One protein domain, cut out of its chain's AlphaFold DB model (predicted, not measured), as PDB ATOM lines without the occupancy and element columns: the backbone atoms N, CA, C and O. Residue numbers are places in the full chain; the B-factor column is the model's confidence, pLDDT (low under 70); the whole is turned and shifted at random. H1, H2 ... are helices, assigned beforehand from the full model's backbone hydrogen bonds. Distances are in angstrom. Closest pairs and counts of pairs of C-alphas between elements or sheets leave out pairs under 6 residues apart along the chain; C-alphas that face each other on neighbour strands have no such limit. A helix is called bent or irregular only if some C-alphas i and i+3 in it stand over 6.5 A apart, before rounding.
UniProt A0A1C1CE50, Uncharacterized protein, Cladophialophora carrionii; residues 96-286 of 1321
ATOM      1  N   VAL A  96     -15.613 -21.119  37.438       60.27
ATOM      2  CA  VAL A  96     -14.386 -21.096  36.609       60.27
ATOM      3  C   VAL A  96     -14.568 -21.757  35.236       60.27
ATOM      4  O   VAL A  96     -13.884 -21.381  34.285       60.27
ATOM      5  N   SER A  97     -15.505 -22.699  35.089       63.51
ATOM      6  CA  SER A  97     -15.839 -23.307  33.791       63.51
ATOM      7  C   SER A  97     -16.707 -22.404  32.903       63.51
ATOM      8  O   SER A  97     -16.721 -22.585  31.688       63.51
ATOM      9  N   HIS A  98     -17.407 -21.411  33.469       71.55
ATOM     10  CA  HIS A  98     -18.236 -20.462  32.713       71.55
ATOM     11  C   HIS A  98     -17.417 -19.317  32.102       71.55
ATOM     12  O   HIS A  98     -17.807 -18.778  31.070       71.55
ATOM     13  N   ALA A  99     -16.289 -18.954  32.717       79.62
ATOM     14  CA  ALA A  99     -15.390 -17.909  32.222       79.62
ATOM     15  C   ALA A  99     -14.451 -18.377  31.089       79.62
ATOM     16  O   ALA A  99     -13.769 -17.552  30.482       79.62
ATOM     17  N   ARG A 100     -14.385 -19.689  30.817       86.41
ATOM     18  CA  ARG A 100     -13.441 -20.281  29.857       86.41
ATOM     19  C   ARG A 100     -13.930 -20.211  28.417       86.41
ATOM     20  O   ARG A 100     -15.094 -20.474  28.128       86.41
ATOM     21  N   SER A 101     -13.007 -19.927  27.501       90.29
ATOM     22  CA  SER A 101     -13.273 -19.881  26.058       90.29
ATOM     23  C   SER A 101     -12.151 -20.527  25.241       90.29
ATOM     24  O   SER A 101     -10.999 -20.566  25.669       90.29
ATOM     25  N   ILE A 102     -12.480 -21.036  24.051       89.65
ATOM     26  CA  ILE A 102     -11.515 -21.569  23.078       89.65
ATOM     27  C   ILE A 102     -11.613 -20.706  21.809       89.65
ATOM     28  O   ILE A 102     -12.666 -20.683  21.168       89.65
ATOM     29  N   PRO A 103     -10.566 -19.947  21.439       86.13
ATOM     30  CA  PRO A 103     -10.675 -18.941  20.386       86.13
ATOM     31  C   PRO A 103     -10.660 -19.566  18.982       86.13
ATOM     32  O   PRO A 103      -9.611 -19.971  18.487       86.13
ATOM     33  N   LEU A 104     -11.805 -19.541  18.282       75.13
ATOM     34  CA  LEU A 104     -11.972 -20.096  16.921       75.13
ATOM     35  C   LEU A 104     -10.959 -19.579  15.876       75.13
ATOM     36  O   LEU A 104     -10.773 -20.220  14.840       75.13
ATOM     37  N   ARG A 105     -10.373 -18.390  16.084       66.22
ATOM     38  CA  ARG A 105      -9.320 -17.804  15.236       66.22
ATOM     39  C   ARG A 105      -8.405 -16.872  16.041       66.22
ATOM     40  O   ARG A 105      -8.745 -15.708  16.244       66.22
ATOM     41  N   ARG A 106      -7.208 -17.341  16.399       54.84
ATOM     42  CA  ARG A 106      -6.034 -16.495  16.695       54.84
ATOM     43  C   ARG A 106      -4.791 -17.057  16.006       54.84
ATOM     44  O   ARG A 106      -4.793 -18.196  15.548       54.84
ATOM     45  N   ALA A 107      -3.773 -16.215  15.851       47.59
ATOM     46  CA  ALA A 107      -2.552 -16.564  15.136       47.59
ATOM     47  C   ALA A 107      -1.676 -17.520  15.960       47.59
ATOM     48  O   ALA A 107      -1.411 -17.242  17.125       47.59
ATOM     49  N   VAL A 108      -1.226 -18.601  15.313       54.76
ATOM     50  CA  VAL A 108      -0.094 -19.465  15.700       54.76
ATOM     51  C   VAL A 108       0.026 -19.720  17.211       54.76
ATOM     52  O   VAL A 108       1.022 -19.379  17.847       54.76
ATOM     53  N   SER A 109      -0.979 -20.378  17.799       58.59
ATOM     54  CA  SER A 109      -0.687 -21.219  18.965       58.59
ATOM     55  C   SER A 109       0.285 -22.318  18.513       58.59
ATOM     56  O   SER A 109       0.021 -22.912  17.461       58.59
ATOM     57  N   PRO A 110       1.380 -22.603  19.243       62.47
ATOM     58  CA  PRO A 110       2.184 -23.785  18.960       62.47
ATOM     59  C   PRO A 110       1.280 -25.010  19.129       62.47
ATOM     60  O   PRO A 110       0.674 -25.188  20.187       62.47
ATOM     61  N   GLY A 111       1.129 -25.792  18.061       73.25
ATOM     62  CA  GLY A 111       0.338 -27.018  18.102       73.25
ATOM     63  C   GLY A 111       0.986 -28.043  19.025       73.25
ATOM     64  O   GLY A 111       2.193 -27.995  19.273       73.25
ATOM     65  N   LEU A 112       0.193 -28.985  19.528       88.64
ATOM     66  CA  LEU A 112       0.753 -30.134  20.221       88.64
ATOM     67  C   LEU A 112       1.568 -30.974  19.225       88.64
ATOM     68  O   LEU A 112       1.013 -31.526  18.278       88.64
ATOM     69  N   GLU A 113       2.871 -31.101  19.457       88.54
ATOM     70  CA  GLU A 113       3.716 -32.091  18.791       88.54
ATOM     71  C   GLU A 113       3.757 -33.366  19.645       88.54
ATOM     72  O   GLU A 113       4.011 -33.311  20.848       88.54
ATOM     73  N   LEU A 114       3.490 -34.517  19.022       91.37
ATOM     74  CA  LEU A 114       3.603 -35.844  19.634       91.37
ATOM     75  C   LEU A 114       4.504 -36.709  18.765       91.37
ATOM     76  O   LEU A 114       4.291 -36.765  17.546       91.37
ATOM     77  N   ALA A 115       5.436 -37.423  19.396       89.71
ATOM     78  CA  ALA A 115       6.352 -38.338  18.717       89.71
ATOM     79  C   ALA A 115       5.619 -39.359  17.821       89.71
ATOM     80  O   ALA A 115       4.451 -39.696  18.044       89.71
ATOM     81  N   ASP A 116       6.291 -39.814  16.764       87.60
ATOM     82  CA  ASP A 116       5.739 -40.806  15.845       87.60
ATOM     83  C   ASP A 116       5.648 -42.200  16.472       87.60
ATOM     84  O   ASP A 116       6.436 -42.564  17.337       87.60
ATOM     85  N   ILE A 117       4.646 -42.961  16.022       86.82
ATOM     86  CA  ILE A 117       4.451 -44.367  16.382       86.82
ATOM     87  C   ILE A 117       4.394 -45.162  15.088       86.82
ATOM     88  O   ILE A 117       3.566 -44.889  14.213       86.82
ATOM     89  N   ASP A 118       5.256 -46.161  15.004       87.63
ATOM     90  CA  ASP A 118       5.358 -47.128  13.922       87.63
ATOM     91  C   ASP A 118       5.200 -48.560  14.471       87.63
ATOM     92  O   ASP A 118       4.918 -48.764  15.645       87.63
ATOM     93  N   HIS A 119       5.387 -49.582  13.634       84.97
ATOM     94  CA  HIS A 119       5.265 -50.981  14.063       84.97
ATOM     95  C   HIS A 119       6.479 -51.531  14.846       84.97
ATOM     96  O   HIS A 119       6.468 -52.713  15.196       84.97
ATOM     97  N   ALA A 120       7.517 -50.724  15.088       87.95
ATOM     98  CA  ALA A 120       8.723 -51.090  15.837       87.95
ATOM     99  C   ALA A 120       8.845 -50.367  17.195       87.95
ATOM    100  O   ALA A 120       9.714 -50.728  17.990       87.95
ATOM    101  N   SER A 121       7.974 -49.387  17.457       91.37
ATOM    102  CA  SER A 121       7.945 -48.562  18.669       91.37
ATOM    103  C   SER A 121       7.799 -49.401  19.947       91.37
ATOM    104  O   SER A 121       7.004 -50.346  20.006       91.37
ATOM    105  N   SER A 122       8.576 -49.065  20.977       91.97
ATOM    106  CA  SER A 122       8.690 -49.837  22.216       91.97
ATOM    107  C   SER A 122       7.600 -49.491  23.252       91.97
ATOM    108  O   SER A 122       6.870 -48.507  23.096       91.97
ATOM    109  N   PRO A 123       7.473 -50.267  24.349       90.64
ATOM    110  CA  PRO A 123       6.619 -49.898  25.483       90.64
ATOM    111  C   PRO A 123       6.956 -48.523  26.074       90.64
ATOM    112  O   PRO A 123       6.060 -47.805  26.511       90.64
ATOM    113  N   GLU A 124       8.234 -48.150  26.065       92.26
ATOM    114  CA  GLU A 124       8.737 -46.861  26.538       92.26
ATOM    115  C   GLU A 124       8.393 -45.712  25.570       92.26
ATOM    116  O   GLU A 124       8.073 -44.618  26.030       92.26
ATOM    117  N   ASP A 125       8.368 -45.949  24.252       92.31
ATOM    118  CA  ASP A 125       7.883 -44.958  23.274       92.31
ATOM    119  C   ASP A 125       6.381 -44.673  23.467       92.31
ATOM    120  O   ASP A 125       5.933 -43.523  23.415       92.31
ATOM    121  N   VAL A 126       5.596 -45.718  23.760       91.48
ATOM    122  CA  VAL A 126       4.167 -45.594  24.085       91.48
ATOM    123  C   VAL A 126       3.955 -44.908  25.440       91.48
ATOM    124  O   VAL A 126       3.060 -44.069  25.547       91.48
ATOM    125  N   GLU A 127       4.772 -45.199  26.461       92.79
ATOM    126  CA  GLU A 127       4.760 -44.458  27.734       92.79
ATOM    127  C   GLU A 127       5.051 -42.975  27.509       92.79
ATOM    128  O   GLU A 127       4.245 -42.144  27.912       92.79
ATOM    129  N   ASN A 128       6.134 -42.645  26.802       92.45
ATOM    130  CA  ASN A 128       6.556 -41.276  26.496       92.45
ATOM    131  C   ASN A 128       5.441 -40.459  25.815       92.45
ATOM    132  O   ASN A 128       5.221 -39.298  26.155       92.45
ATOM    133  N   ILE A 129       4.677 -41.059  24.898       93.40
ATOM    134  CA  ILE A 129       3.546 -40.377  24.246       93.40
ATOM    135  C   ILE A 129       2.338 -40.245  25.184       93.40
ATOM    136  O   ILE A 129       1.679 -39.205  25.174       93.40
ATOM    137  N   ILE A 130       2.054 -41.234  26.040       92.65
ATOM    138  CA  ILE A 130       1.015 -41.093  27.076       92.65
ATOM    139  C   ILE A 130       1.421 -40.014  28.100       92.65
ATOM    140  O   ILE A 130       0.569 -39.212  28.479       92.65
ATOM    141  N   GLU A 131       2.696 -39.929  28.497       92.86
ATOM    142  CA  GLU A 131       3.229 -38.857  29.349       92.86
ATOM    143  C   GLU A 131       3.106 -37.485  28.666       92.86
ATOM    144  O   GLU A 131       2.562 -36.572  29.278       92.86
ATOM    145  N   GLN A 132       3.482 -37.335  27.389       93.65
ATOM    146  CA  GLN A 132       3.314 -36.077  26.636       93.65
ATOM    147  C   GLN A 132       1.848 -35.610  26.589       93.65
ATOM    148  O   GLN A 132       1.553 -34.439  26.836       93.65
ATOM    149  N   ILE A 133       0.901 -36.514  26.316       93.66
ATOM    150  CA  ILE A 133      -0.527 -36.158  26.304       93.66
ATOM    151  C   ILE A 133      -1.014 -35.818  27.728       93.66
ATOM    152  O   ILE A 133      -1.824 -34.907  27.907       93.66
ATOM    153  N   THR A 134      -0.489 -36.499  28.751       93.78
ATOM    154  CA  THR A 134      -0.801 -36.237  30.167       93.78
ATOM    155  C   THR A 134      -0.297 -34.861  30.615       93.78
ATOM    156  O   THR A 134      -1.068 -34.099  31.196       93.78
ATOM    157  N   ASP A 135       0.947 -34.500  30.293       92.99
ATOM    158  CA  ASP A 135       1.543 -33.188  30.580       92.99
ATOM    159  C   ASP A 135       0.788 -32.054  29.851       92.99
ATOM    160  O   ASP A 135       0.532 -31.003  30.445       92.99
ATOM    161  N   TYR A 136       0.358 -32.266  28.596       94.23
ATOM    162  CA  TYR A 136      -0.516 -31.327  27.875       94.23
ATOM    163  C   TYR A 136      -1.858 -31.133  28.605       94.23
ATOM    164  O   TYR A 136      -2.296 -29.995  28.804       94.23
ATOM    165  N   PHE A 137      -2.502 -32.216  29.052       94.18
ATOM    166  CA  PHE A 137      -3.756 -32.123  29.800       94.18
ATOM    167  C   PHE A 137      -3.582 -31.471  31.181       94.18
ATOM    168  O   PHE A 137      -4.448 -30.682  31.560       94.18
ATOM    169  N   ASP A 138      -2.499 -31.717  31.928       93.95
ATOM    170  CA  ASP A 138      -2.276 -31.063  33.233       93.95
ATOM    171  C   ASP A 138      -1.961 -29.566  33.066       93.95
ATOM    172  O   ASP A 138      -2.552 -28.735  33.761       93.95
ATOM    173  N   PHE A 139      -1.142 -29.200  32.067       92.24
ATOM    174  CA  PHE A 139      -0.857 -27.803  31.716       92.24
ATOM    175  C   PHE A 139      -2.143 -27.006  31.452       92.24
ATOM    176  O   PHE A 139      -2.347 -25.940  32.039       92.24
ATOM    177  N   TRP A 140      -3.042 -27.533  30.615       92.82
ATOM    178  CA  TRP A 140      -4.306 -26.864  30.298       92.82
ATOM    179  C   TRP A 140      -5.375 -27.010  31.394       92.82
ATOM    180  O   TRP A 140      -6.270 -26.167  31.477       92.82
ATOM    181  N   SER A 141      -5.277 -28.008  32.280       92.17
ATOM    182  CA  SER A 141      -6.125 -28.130  33.484       92.17
ATOM    183  C   SER A 141      -5.822 -27.076  34.555       92.17
ATOM    184  O   SER A 141      -6.511 -27.006  35.574       92.17
ATOM    185  N   ASN A 142      -4.793 -26.247  34.359       88.38
ATOM    186  CA  ASN A 142      -4.460 -25.159  35.267       88.38
ATOM    187  C   ASN A 142      -5.644 -24.182  35.418       88.38
ATOM    188  O   ASN A 142      -6.149 -23.609  34.445       88.38
ATOM    189  N   THR A 143      -6.071 -23.956  36.664       80.99
ATOM    190  CA  THR A 143      -7.226 -23.114  37.015       80.99
ATOM    191  C   THR A 143      -7.072 -21.649  36.584       80.99
ATOM    192  O   THR A 143      -8.082 -20.985  36.371       80.99
ATOM    193  N   THR A 144      -5.840 -21.167  36.376       85.71
ATOM    194  CA  THR A 144      -5.521 -19.767  36.015       85.71
ATOM    195  C   THR A 144      -5.662 -19.408  34.528       85.71
ATOM    196  O   THR A 144      -5.432 -18.254  34.158       85.71
ATOM    197  N   LEU A 145      -6.023 -20.362  33.664       85.38
ATOM    198  CA  LEU A 145      -6.157 -20.149  32.219       85.38
ATOM    199  C   LEU A 145      -7.619 -19.870  31.824       85.38
ATOM    200  O   LEU A 145      -8.468 -20.751  31.906       85.38
ATOM    201  N   GLU A 146      -7.908 -18.642  31.385       87.61
ATOM    202  CA  GLU A 146      -9.240 -18.213  30.908       87.61
ATOM    203  C   GLU A 146      -9.451 -18.529  29.410       87.61
ATOM    204  O   GLU A 146     -10.550 -18.883  28.984       87.61
ATOM    205  N   GLU A 147      -8.389 -18.457  28.604       87.93
ATOM    206  CA  GLU A 147      -8.390 -18.859  27.193       87.93
ATOM    207  C   GLU A 147      -7.664 -20.203  27.017       87.93
ATOM    208  O   GLU A 147      -6.585 -20.413  27.577       87.93
ATOM    209  N   GLY A 148      -8.263 -21.111  26.244       86.78
ATOM    210  CA  GLY A 148      -7.696 -22.412  25.880       86.78
ATOM    211  C   GLY A 148      -6.861 -22.376  24.593       86.78
ATOM    212  O   GLY A 148      -6.747 -21.327  23.949       86.78
ATOM    213  N   PRO A 149      -6.301 -23.522  24.164       86.83
ATOM    214  CA  PRO A 149      -5.523 -23.589  22.935       86.83
ATOM    215  C   PRO A 149      -6.429 -23.354  21.723       86.83
ATOM    216  O   PRO A 149      -7.415 -24.066  21.531       86.83
ATOM    217  N   ALA A 150      -6.070 -22.405  20.850       84.38
ATOM    218  CA  ALA A 150      -6.764 -22.210  19.568       84.38
ATOM    219  C   ALA A 150      -6.700 -23.474  18.684       84.38
ATOM    220  O   ALA A 150      -7.552 -23.698  17.826       84.38
ATOM    221  N   SER A 151      -5.685 -24.309  18.919       89.50
ATOM    222  CA  SER A 151      -5.434 -25.594  18.280       89.50
ATOM    223  C   SER A 151      -6.226 -26.769  18.863       89.50
ATOM    224  O   SER A 151      -6.134 -27.842  18.279       89.50
ATOM    225  N   LEU A 152      -7.025 -26.621  19.936       91.80
ATOM    226  CA  LEU A 152      -7.588 -27.752  20.707       91.80
ATOM    227  C   LEU A 152      -8.174 -28.888  19.846       91.80
ATOM    228  O   LEU A 152      -7.889 -30.059  20.072       91.80
ATOM    229  N   LEU A 153      -8.989 -28.549  18.844       91.37
ATOM    230  CA  LEU A 153      -9.666 -29.520  17.972       91.37
ATOM    231  C   LEU A 153      -8.712 -30.185  16.954       91.37
ATOM    232  O   LEU A 153      -9.004 -31.256  16.420       91.37
ATOM    233  N   ALA A 154      -7.568 -29.566  16.660       89.41
ATOM    234  CA  ALA A 154      -6.472 -30.161  15.896       89.41
ATOM    235  C   ALA A 154      -5.554 -31.007  16.798       89.41
ATOM    236  O   ALA A 154      -5.206 -32.125  16.422       89.41
ATOM    237  N   ASP A 155      -5.266 -30.541  18.016       92.73
ATOM    238  CA  ASP A 155      -4.518 -31.296  19.024       92.73
ATOM    239  C   ASP A 155      -5.259 -32.608  19.357       92.73
ATOM    240  O   ASP A 155      -4.670 -33.684  19.301       92.73
ATOM    241  N   PHE A 156      -6.584 -32.566  19.557       92.54
ATOM    242  CA  PHE A 156      -7.413 -33.766  19.750       92.54
ATOM    243  C   PHE A 156      -7.472 -34.691  18.523       92.54
ATOM    244  O   PHE A 156      -7.584 -35.910  18.690       92.54
ATOM    245  N   ARG A 157      -7.337 -34.179  17.288       90.06
ATOM    246  CA  ARG A 157      -7.134 -35.043  16.105       90.06
ATOM    247  C   ARG A 157      -5.795 -35.772  16.180       90.06
ATOM    248  O   ARG A 157      -5.754 -36.967  15.884       90.06
ATOM    249  N   LEU A 158      -4.717 -35.086  16.569       90.90
ATOM    250  CA  LEU A 158      -3.397 -35.706  16.691       90.90
ATOM    251  C   LEU A 158      -3.364 -36.735  17.828       90.90
ATOM    252  O   LEU A 158      -2.934 -37.861  17.591       90.90
ATOM    253  N   ILE A 159      -3.886 -36.389  19.009       91.95
ATOM    254  CA  ILE A 159      -4.016 -37.284  20.171       91.95
ATOM    255  C   ILE A 159      -4.750 -38.565  19.766       91.95
ATOM    256  O   ILE A 159      -4.190 -39.653  19.880       91.95
ATOM    257  N   ASN A 160      -5.963 -38.459  19.209       89.97
ATOM    258  CA  ASN A 160      -6.730 -39.636  18.797       89.97
ATOM    259  C   ASN A 160      -6.018 -40.454  17.704       89.97
ATOM    260  O   ASN A 160      -6.056 -41.682  17.747       89.97
ATOM    261  N   ARG A 161      -5.318 -39.807  16.759       89.12
ATOM    262  CA  ARG A 161      -4.527 -40.499  15.726       89.12
ATOM    263  C   ARG A 161      -3.333 -41.257  16.318       89.12
ATOM    264  O   ARG A 161      -3.117 -42.405  15.940       89.12
ATOM    265  N   ARG A 162      -2.567 -40.645  17.227       90.98
ATOM    266  CA  ARG A 162      -1.419 -41.282  17.897       90.98
ATOM    267  C   ARG A 162      -1.881 -42.426  18.797       90.98
ATOM    268  O   ARG A 162      -1.358 -43.526  18.674       90.98
ATOM    269  N   LEU A 163      -2.918 -42.221  19.611       89.69
ATOM    270  CA  LEU A 163      -3.499 -43.280  20.444       89.69
ATOM    271  C   LEU A 163      -4.075 -44.433  19.607       89.69
ATOM    272  O   LEU A 163      -3.892 -45.593  19.965       89.69
ATOM    273  N   GLY A 164      -4.702 -44.143  18.463       88.27
ATOM    274  CA  GLY A 164      -5.176 -45.167  17.526       88.27
ATOM    275  C   GLY A 164      -4.049 -46.004  16.905       88.27
ATOM    276  O   GLY A 164      -4.236 -47.198  16.685       88.27
ATOM    277  N   LEU A 165      -2.868 -45.414  16.671       88.60
ATOM    278  CA  LEU A 165      -1.667 -46.149  16.256       88.60
ATOM    279  C   LEU A 165      -1.074 -46.967  17.414       88.60
ATOM    280  O   LEU A 165      -0.797 -48.147  17.226       88.60
ATOM    281  N   ALA A 166      -0.960 -46.383  18.613       87.67
ATOM    282  CA  ALA A 166      -0.476 -47.067  19.818       87.67
ATOM    283  C   ALA A 166      -1.296 -48.325  20.146       87.67
ATOM    284  O   ALA A 166      -0.741 -49.374  20.455       87.67
ATOM    285  N   LEU A 167      -2.624 -48.240  20.035       84.79
ATOM    286  CA  LEU A 167      -3.549 -49.359  20.246       84.79
ATOM    287  C   LEU A 167      -3.542 -50.391  19.104       84.79
ATOM    288  O   LEU A 167      -4.099 -51.473  19.266       84.79
ATOM    289  N   GLY A 168      -2.920 -50.072  17.965       85.56
ATOM    290  CA  GLY A 168      -2.668 -50.997  16.858       85.56
ATOM    291  C   GLY A 168      -1.353 -51.779  16.978       85.56
ATOM    292  O   GLY A 168      -1.045 -52.573  16.087       85.56
ATOM    293  N   LEU A 169      -0.571 -51.551  18.039       86.13
ATOM    294  CA  LEU A 169       0.641 -52.312  18.346       86.13
ATOM    295  C   LEU A 169       0.317 -53.666  18.993       86.13
ATOM    296  O   LEU A 169      -0.814 -53.936  19.396       86.13
ATOM    297  N   PHE A 170       1.331 -54.525  19.111       74.37
ATOM    298  CA  PHE A 170       1.201 -55.828  19.767       74.37
ATOM    299  C   PHE A 170       0.702 -55.699  21.216       74.37
ATOM    300  O   PHE A 170       1.049 -54.759  21.937       74.37
ATOM    301  N   GLU A 171      -0.092 -56.678  21.655       82.79
ATOM    302  CA  GLU A 171      -0.703 -56.689  22.989       82.79
ATOM    303  C   GLU A 171       0.351 -56.613  24.105       82.79
ATOM    304  O   GLU A 171       0.164 -55.870  25.064       82.79
ATOM    305  N   ASP A 172       1.514 -57.251  23.936       79.52
ATOM    306  CA  ASP A 172       2.650 -57.184  24.872       79.52
ATOM    307  C   ASP A 172       3.145 -55.744  25.133       79.52
ATOM    308  O   ASP A 172       3.562 -55.408  26.242       79.52
ATOM    309  N   VAL A 173       3.072 -54.864  24.124       81.28
ATOM    310  CA  VAL A 173       3.495 -53.457  24.228       81.28
ATOM    311  C   VAL A 173       2.451 -52.646  24.996       81.28
ATOM    312  O   VAL A 173       2.770 -51.915  25.939       81.28
ATOM    313  N   THR A 174       1.179 -52.808  24.628       80.08
ATOM    314  CA  THR A 174       0.064 -52.007  25.158       80.08
ATOM    315  C   THR A 174      -0.438 -52.478  26.529       80.08
ATOM    316  O   THR A 174      -1.021 -51.675  27.268       80.08
ATOM    317  N   SER A 175      -0.196 -53.743  26.887       83.01
ATOM    318  CA  SER A 175      -0.494 -54.352  28.195       83.01
ATOM    319  C   SER A 175       0.676 -54.300  29.187       83.01
ATOM    320  O   SER A 175       0.495 -54.652  30.354       83.01
ATOM    321  N   SER A 176       1.857 -53.838  28.755       88.23
ATOM    322  CA  SER A 176       3.047 -53.739  29.604       88.23
ATOM    323  C   SER A 176       2.772 -52.990  30.917       88.23
ATOM    324  O   SER A 176       1.981 -52.045  30.973       88.23
ATOM    325  N   TYR A 177       3.458 -53.385  31.997       88.73
ATOM    326  CA  TYR A 177       3.319 -52.744  33.317       88.73
ATOM    327  C   TYR A 177       3.582 -51.228  33.273       88.73
ATOM    328  O   TYR A 177       2.947 -50.465  34.002       88.73
ATOM    329  N   ILE A 178       4.493 -50.822  32.388       87.04
ATOM    330  CA  ILE A 178       4.889 -49.446  32.096       87.04
ATOM    331  C   ILE A 178       3.676 -48.671  31.542       87.04
ATOM    332  O   ILE A 178       3.124 -47.805  32.226       87.04
ATOM    333  N   CYS A 179       3.126 -49.095  30.398       85.56
ATOM    334  CA  CYS A 179       1.887 -48.544  29.834       85.56
ATOM    335  C   CYS A 179       0.709 -48.586  30.831       85.56
ATOM    336  O   CYS A 179      -0.075 -47.641  30.924       85.56
ATOM    337  N   GLY A 180       0.583 -49.664  31.614       84.47
ATOM    338  CA  GLY A 180      -0.433 -49.839  32.659       84.47
ATOM    339  C   GLY A 180      -0.264 -48.932  33.888       84.47
ATOM    340  O   GLY A 180      -1.179 -48.822  34.714       84.47
ATOM    341  N   ARG A 181       0.880 -48.258  34.039       85.83
ATOM    342  CA  ARG A 181       1.056 -47.141  34.970       85.83
ATOM    343  C   ARG A 181       0.611 -45.837  34.319       85.83
ATOM    344  O   ARG A 181      -0.323 -45.226  34.832       85.83
ATOM    345  N   ALA A 182       1.199 -45.477  33.178       88.27
ATOM    346  CA  ALA A 182       0.918 -44.221  32.483       88.27
ATOM    347  C   ALA A 182      -0.588 -44.020  32.212       88.27
ATOM    348  O   ALA A 182      -1.132 -42.956  32.493       88.27
ATOM    349  N   LYS A 183      -1.305 -45.078  31.799       86.89
ATOM    350  CA  LYS A 183      -2.772 -45.078  31.606       86.89
ATOM    351  C   LYS A 183      -3.584 -44.645  32.841       86.89
ATOM    352  O   LYS A 183      -4.653 -44.060  32.685       86.89
ATOM    353  N   ARG A 184      -3.111 -44.925  34.064       84.79
ATOM    354  CA  ARG A 184      -3.816 -44.554  35.310       84.79
ATOM    355  C   ARG A 184      -3.605 -43.090  35.674       84.79
ATOM    356  O   ARG A 184      -4.568 -42.418  36.038       84.79
ATOM    357  N   ASP A 185      -2.378 -42.602  35.527       86.40
ATOM    358  CA  ASP A 185      -2.041 -41.199  35.785       86.40
ATOM    359  C   ASP A 185      -2.722 -40.293  34.727       86.40
ATOM    360  O   ASP A 185      -3.389 -39.315  35.080       86.40
ATOM    361  N   PHE A 186      -2.712 -40.720  33.455       89.96
ATOM    362  CA  PHE A 186      -3.476 -40.141  32.340       89.96
ATOM    363  C   PHE A 186      -4.974 -39.998  32.650       89.96
ATOM    364  O   PHE A 186      -5.535 -38.916  32.491       89.96
ATOM    365  N   HIS A 187      -5.639 -41.063  33.119       87.49
ATOM    366  CA  HIS A 187      -7.082 -41.050  33.401       87.49
ATOM    367  C   HIS A 187      -7.457 -39.987  34.448       87.49
ATOM    368  O   HIS A 187      -8.458 -39.284  34.294       87.49
ATOM    369  N   GLY A 188      -6.675 -39.860  35.525       87.54
ATOM    370  CA  GLY A 188      -6.940 -38.882  36.587       87.54
ATOM    371  C   GLY A 188      -6.805 -37.429  36.121       87.54
ATOM    372  O   GLY A 188      -7.557 -36.562  36.569       87.54
ATOM    373  N   ILE A 189      -5.876 -37.168  35.201       91.90
ATOM    374  CA  ILE A 189      -5.621 -35.834  34.649       91.90
ATOM    375  C   ILE A 189      -6.604 -35.507  33.512       91.90
ATOM    376  O   ILE A 189      -7.152 -34.406  33.490       91.90
ATOM    377  N   TYR A 190      -6.931 -36.466  32.639       92.92
ATOM    378  CA  TYR A 190      -7.952 -36.303  31.597       92.92
ATOM    379  C   TYR A 190      -9.334 -35.968  32.181       92.92
ATOM    380  O   TYR A 190     -10.005 -35.065  31.686       92.92
ATOM    381  N   ALA A 191      -9.745 -36.623  33.274       90.08
ATOM    382  CA  ALA A 191     -11.021 -36.323  33.929       90.08
ATOM    383  C   ALA A 191     -11.107 -34.855  34.403       90.08
ATOM    384  O   ALA A 191     -12.102 -34.181  34.137       90.08
ATOM    385  N   ARG A 192     -10.036 -34.333  35.024       91.41
ATOM    386  CA  ARG A 192      -9.927 -32.918  35.428       91.41
ATOM    387  C   ARG A 192      -9.930 -31.981  34.217       91.41
ATOM    388  O   ARG A 192     -10.587 -30.941  34.239       91.41
ATOM    389  N   PHE A 193      -9.221 -32.350  33.154       93.92
ATOM    390  CA  PHE A 193      -9.183 -31.587  31.910       93.92
ATOM    391  C   PHE A 193     -10.584 -31.456  31.285       93.92
ATOM    392  O   PHE A 193     -10.973 -30.363  30.873       93.92
ATOM    393  N   VAL A 194     -11.380 -32.528  31.285       92.90
ATOM    394  CA  VAL A 194     -12.760 -32.514  30.776       92.90
ATOM    395  C   VAL A 194     -13.708 -31.710  31.669       92.90
ATOM    396  O   VAL A 194     -14.474 -30.897  31.150       92.90
ATOM    397  N   GLU A 195     -13.630 -31.861  32.994       90.69
ATOM    398  CA  GLU A 195     -14.361 -31.013  33.956       90.69
ATOM    399  C   GLU A 195     -14.073 -29.516  33.719       90.69
ATOM    400  O   GLU A 195     -14.963 -28.670  33.811       90.69
ATOM    401  N   THR A 196     -12.834 -29.201  33.331       91.71
ATOM    402  CA  THR A 196     -12.354 -27.838  33.087       91.71
ATOM    403  C   THR A 196     -12.779 -27.265  31.725       91.71
ATOM    404  O   THR A 196     -13.102 -26.077  31.646       91.71
ATOM    405  N   TRP A 197     -12.765 -28.064  30.649       94.28
ATOM    406  CA  TRP A 197     -12.892 -27.564  29.267       94.28
ATOM    407  C   TRP A 197     -14.161 -27.966  28.511       94.28
ATOM    408  O   TRP A 197     -14.474 -27.305  27.523       94.28
ATOM    409  N   SER A 198     -14.919 -28.967  28.966       93.24
ATOM    410  CA  SER A 198     -16.113 -29.483  28.266       93.24
ATOM    411  C   SER A 198     -17.094 -28.389  27.820       93.24
ATOM    412  O   SER A 198     -17.366 -28.238  26.629       93.24
ATOM    413  N   ARG A 199     -17.553 -27.544  28.756       92.43
ATOM    414  CA  ARG A 199     -18.456 -26.410  28.473       92.43
ATOM    415  C   ARG A 199     -17.908 -25.478  27.387       92.43
ATOM    416  O   ARG A 199     -18.645 -25.088  26.482       92.43
ATOM    417  N   ALA A 200     -16.626 -25.127  27.467       93.49
ATOM    418  CA  ALA A 200     -15.979 -24.241  26.505       93.49
ATOM    419  C   ALA A 200     -15.811 -24.914  25.131       93.49
ATOM    420  O   ALA A 200     -15.950 -24.250  24.106       93.49
ATOM    421  N   THR A 201     -15.536 -26.225  25.088       94.50
ATOM    422  CA  THR A 201     -15.439 -26.998  23.840       94.50
ATOM    423  C   THR A 201     -16.794 -27.100  23.148       94.50
ATOM    424  O   THR A 201     -16.880 -26.836  21.950       94.50
ATOM    425  N   TYR A 202     -17.857 -27.403  23.900       94.95
ATOM    426  CA  TYR A 202     -19.227 -27.388  23.391       94.95
ATOM    427  C   TYR A 202     -19.599 -26.008  22.828       94.95
ATOM    428  O   TYR A 202     -20.026 -25.908  21.679       94.95
ATOM    429  N   GLN A 203     -19.343 -24.927  23.579       94.12
ATOM    430  CA  GLN A 203     -19.619 -23.566  23.112       94.12
ATOM    431  C   GLN A 203     -18.827 -23.212  21.843       94.12
ATOM    432  O   GLN A 203     -19.403 -22.671  20.910       94.12
ATOM    433  N   ALA A 204     -17.543 -23.570  21.750       93.54
ATOM    434  CA  ALA A 204     -16.739 -23.300  20.554       93.54
ATOM    435  C   ALA A 204     -17.234 -24.059  19.302       93.54
ATOM    436  O   ALA A 204     -17.056 -23.583  18.177       93.54
ATOM    437  N   LEU A 205     -17.884 -25.216  19.480       95.32
ATOM    438  CA  LEU A 205     -18.576 -25.926  18.402       95.32
ATOM    439  C   LEU A 205     -19.902 -25.245  18.040       95.32
ATOM    440  O   LEU A 205     -20.143 -25.022  16.855       95.32
ATOM    441  N   VAL A 206     -20.715 -24.831  19.017       95.68
ATOM    442  CA  VAL A 206     -21.932 -24.030  18.766       95.68
ATOM    443  C   VAL A 206     -21.589 -22.740  18.011       95.68
ATOM    444  O   VAL A 206     -22.157 -22.487  16.952       95.68
ATOM    445  N   ASP A 207     -20.581 -21.987  18.459       93.40
ATOM    446  CA  ASP A 207     -20.088 -20.771  17.801       93.40
ATOM    447  C   ASP A 207     -19.638 -21.042  16.354       93.40
ATOM    448  O   ASP A 207     -19.868 -20.232  15.450       93.40
ATOM    449  N   LYS A 208     -19.003 -22.197  16.098       93.96
ATOM    450  CA  LYS A 208     -18.594 -22.607  14.745       93.96
ATOM    451  C   LYS A 208     -19.804 -22.941  13.869       93.96
ATOM    452  O   LYS A 208     -19.794 -22.623  12.678       93.96
ATOM    453  N   LEU A 209     -20.838 -23.549  14.439       94.47
ATOM    454  CA  LEU A 209     -22.055 -23.943  13.739       94.47
ATOM    455  C   LEU A 209     -22.939 -22.732  13.403       94.47
ATOM    456  O   LEU A 209     -23.348 -22.558  12.253       94.47
ATOM    457  N   ASP A 210     -23.132 -21.834  14.366       94.21
ATOM    458  CA  ASP A 210     -23.862 -20.575  14.198       94.21
ATOM    459  C   ASP A 210     -23.142 -19.650  13.200       94.21
ATOM    460  O   ASP A 210     -23.778 -18.975  12.384       94.21
ATOM    461  N   ARG A 211     -21.802 -19.689  13.161       92.66
ATOM    462  CA  ARG A 211     -20.995 -19.042  12.115       92.66
ATOM    463  C   ARG A 211     -21.277 -19.622  10.722       92.66
ATOM    464  O   ARG A 211     -21.443 -18.844   9.779       92.66
ATOM    465  N   LEU A 212     -21.358 -20.947  10.563       92.52
ATOM    466  CA  LEU A 212     -21.737 -21.571   9.283       92.52
ATOM    467  C   LEU A 212     -23.166 -21.180   8.878       92.52
ATOM    468  O   LEU A 212     -23.404 -20.836   7.717       92.52
ATOM    469  N   GLN A 213     -24.099 -21.126   9.833       93.76
ATOM    470  CA  GLN A 213     -25.463 -20.643   9.612       93.76
ATOM    471  C   GLN A 213     -25.497 -19.164   9.188       93.76
ATOM    472  O   GLN A 213     -26.239 -18.806   8.271       93.76
ATOM    473  N   ALA A 214     -24.676 -18.301   9.791       91.09
ATOM    474  CA  ALA A 214     -24.544 -16.895   9.408       91.09
ATOM    475  C   ALA A 214     -23.929 -16.732   8.006       91.09
ATOM    476  O   ALA A 214     -24.455 -15.974   7.188       91.09
ATOM    477  N   GLN A 215     -22.876 -17.494   7.681       90.13
ATOM    478  CA  GLN A 215     -22.304 -17.543   6.330       90.13
ATOM    479  C   GLN A 215     -23.350 -18.008   5.299       90.13
ATOM    480  O   GLN A 215     -23.395 -17.457   4.193       90.13
ATOM    481  N   LEU A 216     -24.210 -18.977   5.651       89.54
ATOM    482  CA  LEU A 216     -25.268 -19.519   4.788       89.54
ATOM    483  C   LEU A 216     -26.420 -18.532   4.585       89.54
ATOM    484  O   LEU A 216     -26.827 -18.322   3.443       89.54
ATOM    485  N   ARG A 217     -26.879 -17.856   5.645       89.72
ATOM    486  CA  ARG A 217     -27.814 -16.723   5.544       89.72
ATOM    487  C   ARG A 217     -27.254 -15.655   4.597       89.72
ATOM    488  O   ARG A 217     -27.909 -15.328   3.611       89.72
ATOM    489  N   ALA A 218     -26.003 -15.229   4.794       86.13
ATOM    490  CA  ALA A 218     -25.314 -14.279   3.912       86.13
ATOM    491  C   ALA A 218     -25.173 -14.773   2.453       86.13
ATOM    492  O   ALA A 218     -25.165 -13.969   1.518       86.13
ATOM    493  N   ARG A 219     -25.105 -16.092   2.226       83.88
ATOM    494  CA  ARG A 219     -25.057 -16.682   0.877       83.88
ATOM    495  C   ARG A 219     -26.425 -16.667   0.202       83.88
ATOM    496  O   ARG A 219     -26.502 -16.448  -1.004       83.88
ATOM    497  N   ILE A 220     -27.494 -16.877   0.964       84.45
ATOM    498  CA  ILE A 220     -28.876 -16.806   0.482       84.45
ATOM    499  C   ILE A 220     -29.241 -15.355   0.131       84.45
ATOM    500  O   ILE A 220     -29.737 -15.107  -0.970       84.45
ATOM    501  N   THR A 221     -28.939 -14.402   1.020       85.48
ATOM    502  CA  THR A 221     -29.284 -12.979   0.857       85.48
ATOM    503  C   THR A 221     -28.369 -12.256  -0.135       85.48
ATOM    504  O   THR A 221     -28.852 -11.632  -1.080       85.48
ATOM    505  N   HIS A 222     -27.045 -12.347   0.033       79.04
ATOM    506  CA  HIS A 222     -26.076 -11.547  -0.728       79.04
ATOM    507  C   HIS A 222     -25.393 -12.308  -1.873       79.04
ATOM    508  O   HIS A 222     -24.855 -11.676  -2.774       79.04
ATOM    509  N   ARG A 223     -25.400 -13.650  -1.864       73.42
ATOM    510  CA  ARG A 223     -24.731 -14.547  -2.843       73.42
ATOM    511  C   ARG A 223     -23.203 -14.468  -2.950       73.42
ATOM    512  O   ARG A 223     -22.633 -15.251  -3.705       73.42
ATOM    513  N   PHE A 224     -22.539 -13.585  -2.207       62.46
ATOM    514  CA  PHE A 224     -21.086 -13.387  -2.301       62.46
ATOM    515  C   PHE A 224     -20.249 -14.236  -1.325       62.46
ATOM    516  O   PHE A 224     -19.042 -14.349  -1.520       62.46
ATOM    517  N   THR A 225     -20.839 -14.857  -0.296       67.09
ATOM    518  CA  THR A 225     -20.086 -15.723   0.630       67.09
ATOM    519  C   THR A 225     -19.843 -17.114   0.042       67.09
ATOM    520  O   THR A 225     -20.754 -17.935  -0.099       67.09
ATOM    521  N   ALA A 226     -18.575 -17.404  -0.257       69.82
ATOM    522  CA  ALA A 226     -18.116 -18.756  -0.536       69.82
ATOM    523  C   ALA A 226     -18.151 -19.587   0.759       69.82
ATOM    524  O   ALA A 226     -17.389 -19.346   1.689       69.82
ATOM    525  N   ILE A 227     -19.075 -20.548   0.802       83.33
ATOM    526  CA  ILE A 227     -19.073 -21.664   1.757       83.33
ATOM    527  C   ILE A 227     -18.698 -22.902   0.963       83.33
ATOM    528  O   ILE A 227     -19.230 -23.109  -0.138       83.33
ATOM    529  N   HIS A 228     -17.834 -23.731   1.525       81.56
ATOM    530  CA  HIS A 228     -17.411 -24.980   0.913       81.56
ATOM    531  C   HIS A 228     -17.936 -26.158   1.728       81.56
ATOM    532  O   HIS A 228     -17.930 -26.137   2.952       81.56
ATOM    533  N   GLU A 229     -18.371 -27.223   1.054       78.73
ATOM    534  CA  GLU A 229     -19.006 -28.365   1.732       78.73
ATOM    535  C   GLU A 229     -18.043 -29.102   2.689       78.73
ATOM    536  O   GLU A 229     -18.471 -29.701   3.670       78.73
ATOM    537  N   ILE A 230     -16.731 -28.944   2.468       83.55
ATOM    538  CA  ILE A 230     -15.663 -29.383   3.376       83.55
ATOM    539  C   ILE A 230     -15.695 -28.692   4.750       83.55
ATOM    540  O   ILE A 230     -15.180 -29.250   5.712       83.55
ATOM    541  N   GLU A 231     -16.305 -27.510   4.894       88.01
ATOM    542  CA  GLU A 231     -16.441 -26.854   6.203       88.01
ATOM    543  C   GLU A 231     -17.377 -27.648   7.134       88.01
ATOM    544  O   GLU A 231     -17.114 -27.713   8.335       88.01
ATOM    545  N   PHE A 232     -18.388 -28.329   6.574       89.69
ATOM    546  CA  PHE A 232     -19.228 -29.295   7.292       89.69
ATOM    547  C   PHE A 232     -18.458 -30.592   7.575       89.69
ATOM    548  O   PHE A 232     -18.469 -31.068   8.702       89.69
ATOM    549  N   THR A 233     -17.691 -31.113   6.606       85.21
ATOM    550  CA  THR A 233     -16.817 -32.287   6.821       85.21
ATOM    551  C   THR A 233     -15.847 -32.055   7.982       85.21
ATOM    552  O   THR A 233     -15.633 -32.934   8.812       85.21
ATOM    553  N   LEU A 234     -15.256 -30.859   8.054       87.06
ATOM    554  CA  LEU A 234     -14.351 -30.467   9.129       87.06
ATOM    555  C   LEU A 234     -15.081 -30.287  10.464       87.06
ATOM    556  O   LEU A 234     -14.485 -30.605  11.485       87.06
ATOM    557  N   PHE A 235     -16.331 -29.813  10.458       92.41
ATOM    558  CA  PHE A 235     -17.171 -29.715  11.654       92.41
ATOM    559  C   PHE A 235     -17.502 -31.097  12.236       92.41
ATOM    560  O   PHE A 235     -17.220 -31.339  13.405       92.41
ATOM    561  N   ASP A 236     -17.986 -32.033  11.416       88.79
ATOM    562  CA  ASP A 236     -18.278 -33.407  11.851       88.79
ATOM    563  C   ASP A 236     -17.017 -34.093  12.416       88.79
ATOM    564  O   ASP A 236     -17.065 -34.804  13.421       88.79
ATOM    565  N   LEU A 237     -15.857 -33.826  11.799       88.30
ATOM    566  CA  LEU A 237     -14.546 -34.275  12.275       88.30
ATOM    567  C   LEU A 237     -14.042 -33.539  13.528       88.30
ATOM    568  O   LEU A 237     -13.153 -34.071  14.181       88.30
ATOM    569  N   ASP A 238     -14.530 -32.335  13.846       91.60
ATOM    570  CA  ASP A 238     -14.232 -31.663  15.120       91.60
ATOM    571  C   ASP A 238     -15.058 -32.286  16.248       91.60
ATOM    572  O   ASP A 238     -14.498 -32.663  17.274       91.60
ATOM    573  N   VAL A 239     -16.371 -32.454  16.038       92.36
ATOM    574  CA  VAL A 239     -17.271 -33.105  17.004       92.36
ATOM    575  C   VAL A 239     -16.767 -34.520  17.305       92.36
ATOM    576  O   VAL A 239     -16.539 -34.865  18.466       92.36
ATOM    577  N   GLY A 240     -16.493 -35.318  16.269       88.69
ATOM    578  CA  GLY A 240     -16.081 -36.718  16.396       88.69
ATOM    579  C   GLY A 240     -14.743 -36.981  17.106       88.69
ATOM    580  O   GLY A 240     -14.479 -38.135  17.443       88.69
ATOM    581  N   VAL A 241     -13.903 -35.965  17.359       89.46
ATOM    582  CA  VAL A 241     -12.657 -36.127  18.143       89.46
ATOM    583  C   VAL A 241     -12.764 -35.687  19.603       89.46
ATOM    584  O   VAL A 241     -11.917 -36.087  20.400       89.46
ATOM    585  N   VAL A 242     -13.784 -34.904  19.968       91.85
ATOM    586  CA  VAL A 242     -14.039 -34.472  21.361       91.85
ATOM    587  C   VAL A 242     -15.200 -35.217  22.031       91.85
ATOM    588  O   VAL A 242     -15.315 -35.211  23.257       91.85
ATOM    589  N   SER A 243     -16.026 -35.879  21.221       88.75
ATOM    590  CA  SER A 243     -17.092 -36.808  21.621       88.75
ATOM    591  C   SER A 243     -16.519 -38.212  21.925       88.75
ATOM    592  O   SER A 243     -15.303 -38.398  21.802       88.75
ATOM    593  N   PRO A 244     -17.335 -39.225  22.296       81.01
ATOM    594  CA  PRO A 244     -16.865 -40.590  22.579       81.01
ATOM    595  C   PRO A 244     -16.097 -41.268  21.424       81.01
ATOM    596  O   PRO A 244     -16.661 -41.951  20.570       81.01
ATOM    597  N   CYS A 245     -14.774 -41.085  21.403       71.97
ATOM    598  CA  CYS A 245     -13.870 -41.634  20.397       71.97
ATOM    599  C   CYS A 245     -13.340 -43.012  20.816       71.97
ATOM    600  O   CYS A 245     -12.800 -43.166  21.913       71.97
ATOM    601  N   SER A 246     -13.399 -43.996  19.915       69.76
ATOM    602  CA  SER A 246     -12.992 -45.381  20.192       69.76
ATOM    603  C   SER A 246     -11.534 -45.533  20.639       69.76
ATOM    604  O   SER A 246     -11.254 -46.389  21.471       69.76
ATOM    605  N   SER A 247     -10.606 -44.708  20.136       81.12
ATOM    606  CA  SER A 247      -9.185 -44.782  20.523       81.12
ATOM    607  C   SER A 247      -8.954 -44.256  21.941       81.12
ATOM    608  O   SER A 247      -8.304 -44.912  22.751       81.12
ATOM    609  N   LEU A 248      -9.544 -43.110  22.284       82.04
ATOM    610  CA  LEU A 248      -9.457 -42.553  23.634       82.04
ATOM    611  C   LEU A 248     -10.193 -43.442  24.651       82.04
ATOM    612  O   LEU A 248      -9.640 -43.773  25.696       82.04
ATOM    613  N   GLN A 249     -11.393 -43.917  24.304       80.79
ATOM    614  CA  GLN A 249     -12.189 -44.835  25.125       80.79
ATOM    615  C   GLN A 249     -11.476 -46.179  25.365       80.79
ATOM    616  O   GLN A 249     -11.484 -46.685  26.485       80.79
ATOM    617  N   ALA A 250     -10.816 -46.749  24.351       81.26
ATOM    618  CA  ALA A 250     -10.045 -47.983  24.505       81.26
ATOM    619  C   ALA A 250      -8.789 -47.801  25.376       81.26
ATOM    620  O   ALA A 250      -8.418 -48.728  26.095       81.26
ATOM    621  N   LEU A 251      -8.162 -46.616  25.373       79.87
ATOM    622  CA  LEU A 251      -7.063 -46.304  26.294       79.87
ATOM    623  C   LEU A 251      -7.554 -46.155  27.747       79.87
ATOM    624  O   LEU A 251      -6.896 -46.642  28.666       79.87
ATOM    625  N   LEU A 252      -8.709 -45.507  27.936       76.25
ATOM    626  CA  LEU A 252      -9.364 -45.293  29.235       76.25
ATOM    627  C   LEU A 252      -9.957 -46.582  29.839       76.25
ATOM    628  O   LEU A 252     -10.110 -46.666  31.056       76.25
ATOM    629  N   GLY A 253     -10.246 -47.587  29.008       68.59
ATOM    630  CA  GLY A 253     -10.693 -48.923  29.409       68.59
ATOM    631  C   GLY A 253     -12.207 -49.139  29.285       68.59
ATOM    632  O   GLY A 253     -13.016 -48.283  29.635       68.59
ATOM    633  N   SER A 254     -12.615 -50.326  28.826       55.74
ATOM    634  CA  SER A 254     -14.028 -50.671  28.577       55.74
ATOM    635  C   SER A 254     -14.897 -50.784  29.836       55.74
ATOM    636  O   SER A 254     -16.121 -50.766  29.740       55.74
ATOM    637  N   THR A 255     -14.292 -50.874  31.021       55.16
ATOM    638  CA  THR A 255     -14.988 -50.809  32.317       55.16
ATOM    639  C   THR A 255     -15.476 -49.399  32.663       55.16
ATOM    640  O   THR A 255     -16.282 -49.231  33.575       55.16
ATOM    641  N   CYS A 256     -14.980 -48.376  31.967       52.59
ATOM    642  CA  CYS A 256     -15.043 -46.982  32.387       52.59
ATOM    643  C   CYS A 256     -16.187 -46.214  31.702       52.59
ATOM    644  O   CYS A 256     -15.982 -45.130  31.157       52.59
ATOM    645  N   ASN A 257     -17.417 -46.740  31.795       56.84
ATOM    646  CA  ASN A 257     -18.661 -46.078  31.347       56.84
ATOM    647  C   ASN A 257     -18.939 -44.718  32.036       56.84
ATOM    648  O   ASN A 257     -19.947 -44.076  31.760       56.84
ATOM    649  N   THR A 258     -18.081 -44.307  32.967       65.81
ATOM    650  CA  THR A 258     -18.184 -43.115  33.811       65.81
ATOM    651  C   THR A 258     -17.210 -42.000  33.435       65.81
ATOM    652  O   THR A 258     -17.283 -40.930  34.039       65.81
ATOM    653  N   VAL A 259     -16.286 -42.210  32.487       71.64
ATOM    654  CA  VAL A 259     -15.351 -41.146  32.087       71.64
ATOM    655  C   VAL A 259     -16.092 -40.117  31.233       71.64
ATOM    656  O   VAL A 259     -16.626 -40.485  30.184       71.64
ATOM    657  N   PRO A 260     -16.134 -38.835  31.641       83.83
ATOM    658  CA  PRO A 260     -16.730 -37.797  30.822       83.83
ATOM    659  C   PRO A 260     -15.853 -37.522  29.595       83.83
ATOM    660  O   PRO A 260     -14.624 -37.531  29.678       83.83
ATOM    661  N   PHE A 261     -16.496 -37.219  28.471       88.96
ATOM    662  CA  PHE A 261     -15.849 -36.694  27.267       88.96
ATOM    663  C   PHE A 261     -16.039 -35.171  27.210       88.96
ATOM    664  O   PHE A 261     -16.918 -34.631  27.881       88.96
ATOM    665  N   LEU A 262     -15.224 -34.466  26.417       92.39
ATOM    666  CA  LEU A 262     -15.337 -33.006  26.260       92.39
ATOM    667  C   LEU A 262     -16.715 -32.578  25.729       92.39
ATOM    668  O   LEU A 262     -17.185 -31.491  26.055       92.39
ATOM    669  N   VAL A 263     -17.350 -33.432  24.927       93.08
ATOM    670  CA  VAL A 263     -18.736 -33.302  24.472       93.08
ATOM    671  C   VAL A 263     -19.438 -34.630  24.760       93.08
ATOM    672  O   VAL A 263     -18.884 -35.693  24.466       93.08
ATOM    673  N   SER A 264     -20.625 -34.599  25.376       91.64
ATOM    674  CA  SER A 264     -21.391 -35.826  25.648       91.64
ATOM    675  C   SER A 264     -21.922 -36.459  24.354       91.64
ATOM    676  O   SER A 264     -21.942 -35.816  23.306       91.64
ATOM    677  N   ALA A 265     -22.366 -37.720  24.406       88.73
ATOM    678  CA  ALA A 265     -22.980 -38.371  23.243       88.73
ATOM    679  C   ALA A 265     -24.197 -37.575  22.731       88.73
ATOM    680  O   ALA A 265     -24.260 -37.241  21.554       88.73
ATOM    681  N   ASP A 266     -25.088 -37.185  23.640       90.91
ATOM    682  CA  ASP A 266     -26.318 -36.445  23.346       90.91
ATOM    683  C   ASP A 266     -26.023 -35.055  22.741       90.91
ATOM    684  O   ASP A 266     -26.666 -34.627  21.785       90.91
ATOM    685  N   GLN A 267     -24.997 -34.359  23.251       93.61
ATOM    686  CA  GLN A 267     -24.523 -33.086  22.693       93.61
ATOM    687  C   GLN A 267     -23.872 -33.258  21.315       93.61
ATOM    688  O   GLN A 267     -23.988 -32.379  20.460       93.61
ATOM    689  N   ALA A 268     -23.170 -34.370  21.092       92.03
ATOM    690  CA  ALA A 268     -22.589 -34.693  19.796       92.03
ATOM    691  C   ALA A 268     -23.686 -34.962  18.758       92.03
ATOM    692  O   ALA A 268     -23.587 -34.474  17.634       92.03
ATOM    693  N   GLU A 269     -24.739 -35.683  19.151       89.69
ATOM    694  CA  GLU A 269     -25.927 -35.933  18.334       89.69
ATOM    695  C   GLU A 269     -26.660 -34.618  18.012       89.69
ATOM    696  O   GLU A 269     -26.887 -34.350  16.836       89.69
ATOM    697  N   GLU A 270     -26.901 -33.725  18.987       92.84
ATOM    698  CA  GLU A 270     -27.499 -32.394  18.734       92.84
ATOM    699  C   GLU A 270     -26.685 -31.570  17.719       92.84
ATOM    700  O   GLU A 270     -27.235 -31.019  16.759       92.84
ATOM    701  N   LEU A 271     -25.362 -31.488  17.908       93.77
ATOM    702  CA  LEU A 271     -24.475 -30.727  17.025       93.77
ATOM    703  C   LEU A 271     -24.433 -31.320  15.610       93.77
ATOM    704  O   LEU A 271     -24.451 -30.564  14.635       93.77
ATOM    705  N   VAL A 272     -24.409 -32.651  15.483       90.50
ATOM    706  CA  VAL A 272     -24.431 -33.359  14.193       90.50
ATOM    707  C   VAL A 272     -25.784 -33.208  13.491       90.50
ATOM    708  O   VAL A 272     -25.803 -32.921  12.296       90.50
ATOM    709  N   ASP A 273     -26.908 -33.304  14.201       89.09
ATOM    710  CA  ASP A 273     -28.244 -33.118  13.622       89.09
ATOM    711  C   ASP A 273     -28.458 -31.678  13.143       89.09
ATOM    712  O   ASP A 273     -28.969 -31.445  12.040       89.09
ATOM    713  N   ARG A 274     -28.022 -30.684  13.929       92.64
ATOM    714  CA  ARG A 274     -28.022 -29.275  13.504       92.64
ATOM    715  C   ARG A 274     -27.087 -29.052  12.306       92.64
ATOM    716  O   ARG A 274     -27.419 -28.261  11.418       92.64
ATOM    717  N   ALA A 275     -25.961 -29.765  12.225       92.26
ATOM    718  CA  ALA A 275     -25.057 -29.719  11.076       92.26
ATOM    719  C   ALA A 275     -25.633 -30.396   9.819       92.26
ATOM    720  O   ALA A 275     -25.532 -29.800   8.746       92.26
ATOM    721  N   GLU A 276     -26.297 -31.559   9.909       87.92
ATOM    722  CA  GLU A 276     -26.949 -32.197   8.748       87.92
ATOM    723  C   GLU A 276     -28.113 -31.323   8.236       87.92
ATOM    724  O   GLU A 276     -28.267 -31.140   7.027       87.92
ATOM    725  N   GLN A 277     -28.866 -30.667   9.127       89.73
ATOM    726  CA  GLN A 277     -29.893 -29.684   8.751       89.73
ATOM    727  C   GLN A 277     -29.316 -28.473   7.994       89.73
ATOM    728  O   GLN A 277     -29.841 -28.091   6.941       89.73
ATOM    729  N   LEU A 278     -28.221 -27.879   8.485       91.20
ATOM    730  CA  LEU A 278     -27.543 -26.771   7.800       91.20
ATOM    731  C   LEU A 278     -26.875 -27.217   6.491       91.20
ATOM    732  O   LEU A 278     -26.887 -26.461   5.519       91.20
ATOM    733  N   LEU A 279     -26.362 -28.447   6.429       88.98
ATOM    734  CA  LEU A 279     -25.835 -29.072   5.218       88.98
ATOM    735  C   LEU A 279     -26.937 -29.266   4.169       88.98
ATOM    736  O   LEU A 279     -26.728 -28.931   3.004       88.98
ATOM    737  N   PHE A 280     -28.125 -29.742   4.554       86.96
ATOM    738  CA  PHE A 280     -29.262 -29.860   3.639       86.96
ATOM    739  C   PHE A 280     -29.708 -28.495   3.105       86.96
ATOM    740  O   PHE A 280     -29.942 -28.367   1.903       86.96
ATOM    741  N   ALA A 281     -29.756 -27.458   3.947       87.73
ATOM    742  CA  ALA A 281     -30.049 -26.094   3.506       87.73
ATOM    743  C   ALA A 281     -28.954 -25.535   2.571       87.73
ATOM    744  O   ALA A 281     -29.261 -24.950   1.530       87.73
ATOM    745  N   PHE A 282     -27.675 -25.768   2.883       88.47
ATOM    746  CA  PHE A 282     -26.542 -25.436   2.014       88.47
ATOM    747  C   PHE A 282     -26.631 -26.144   0.656       88.47
ATOM    748  O   PHE A 282     -26.403 -25.516  -0.382       88.47
ATOM    749  N   GLN A 283     -26.979 -27.431   0.648       85.93
ATOM    750  CA  GLN A 283     -27.142 -28.231  -0.560       85.93
ATOM    751  C   GLN A 283     -28.309 -27.713  -1.401       85.93
ATOM    752  O   GLN A 283     -28.107 -27.385  -2.565       85.93
ATOM    753  N   ASP A 284     -29.497 -27.538  -0.825       82.18
ATOM    754  CA  ASP A 284     -30.684 -27.072  -1.552       82.18
ATOM    755  C   ASP A 284     -30.490 -25.657  -2.157       82.18
ATOM    756  O   ASP A 284     -31.093 -25.336  -3.182       82.18
ATOM    757  N   VAL A 285     -29.581 -24.842  -1.598       82.11
ATOM    758  CA  VAL A 285     -29.140 -23.537  -2.142       82.11
ATOM    759  C   VAL A 285     -27.999 -23.654  -3.174       82.11
ATOM    760  O   VAL A 285     -27.894 -22.830  -4.083       82.11
ATOM    761  N   THR A 286     -27.124 -24.658  -3.061       76.75
ATOM    762  CA  THR A 286     -25.930 -24.849  -3.921       76.75
ATOM    763  C   THR A 286     -26.202 -25.710  -5.164       76.75
ATOM    764  O   THR A 286     -25.472 -25.636  -6.162       76.75
TER     765      THR A 286
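This is residues 96 to 286 of the 1321 residues of an uncharacterized protein of Cladophialophora carrionii (UniProt A0A1C1CE50). One long helix, H4, runs through an elongated model and bends into two arms: its second arm, H4b, makes a three-helix bundle with H5 and H7 at one end, and its first arm, H4a, packs beside H1 at the other. H2 lies between the two ends, packed on H5 and H6, while the small helix H3 sits at the far end by the start of H1. The printed part has 191 residues with seven named helices, H1 to H7 in chain order, and no named strand: the class is all helix. It is compact, with a radius of gyration of the C-alphas of 18.3 A, and spans 61 by 37 by 33 A.

Start at residues 96 to 122, a long stretch with no named element. Find C-alpha 123 at (6.619, -49.898, 25.483); from there H1, residues 123 to 140, runs 25.9 A. H2 is residues 152 to 166, 20.6 A long, and H3 is residues 171 to 174. H4, residues 179 to 222, was assigned as one helix by its hydrogen bonds, but it is bent: C-alphas 196 and 199 are 7.8 A apart. Its arms are H4a, residues 179 to 196, 25.3 A, with a kink of 27 degrees near residue 186, and H4b, residues 199 to 222, 33.6 A. H5 is residues 230 to 242, 18.8 A, and H6 is residues 246 to 252. H7, residues 265 to 286, runs 30.5 A and ends at C-alpha 286, (-25.930, -24.849, -3.921).

The hub is H4, touching four other helices; its arms stand at a steep tilt of 59 degrees. H4b, H5 and H7 form an up and down bundle, each running against the one before it. H4b and H5 are a helical hairpin, touching with residues 201 to 209 of H4b alone; their closest C-alphas, Leu 205 and Val 239, are 7.4 A apart. H7 touches H5 at a shallow tilt of 2 degrees, opposite ways, closest at C-alphas Val 239 and Ala 268, 6.2 A. H4b and H7 touch, closest at C-alphas Leu 216 and Phe 282, 6.7 A. H1 touches H4a at a shallow tilt of 18 degrees, the same way, closest at C-alphas Thr 134 and Phe 186, 5.2 A. With residues 123 to 126 alone, H1 touches H3; C-alphas Pro 123 and Val 173 are closest, 4.9 A. H2 touches residues 238 to 242 of H5 alone, closest at C-alphas Leu 153 and Asp 238, 5.8 A. H2 touches H6 with residues 160 to 164 alone, about perpendicular at 78 degrees, closest at C-alphas Gly 164 and Ser 247, 5.0 A. H4a and H6 only just touch, with 3 pairs of C-alphas within 8 A, the closest being His 187 and Leu 252, 6.4 A; H4a does so with residues 183 to 187 alone. Each O i to N i+4 pair is within hydrogen-bond range in H1, H2, H4b, H6 and H7; H4a has 12 of 14 and H5 7 of 9, and H3 is too short for such a pair.

The C-alphas of Tyr 177 and His 222, the two farthest apart, are 61.0 A apart. The printed part has no cut. The links H1 to H2 and H6 to H7 are long. Mean pLDDT of the printed part is 85.6; look for values under 70 at residues 96 to 97, 105 to 110, 224 to 226, 246 and 253 to 258.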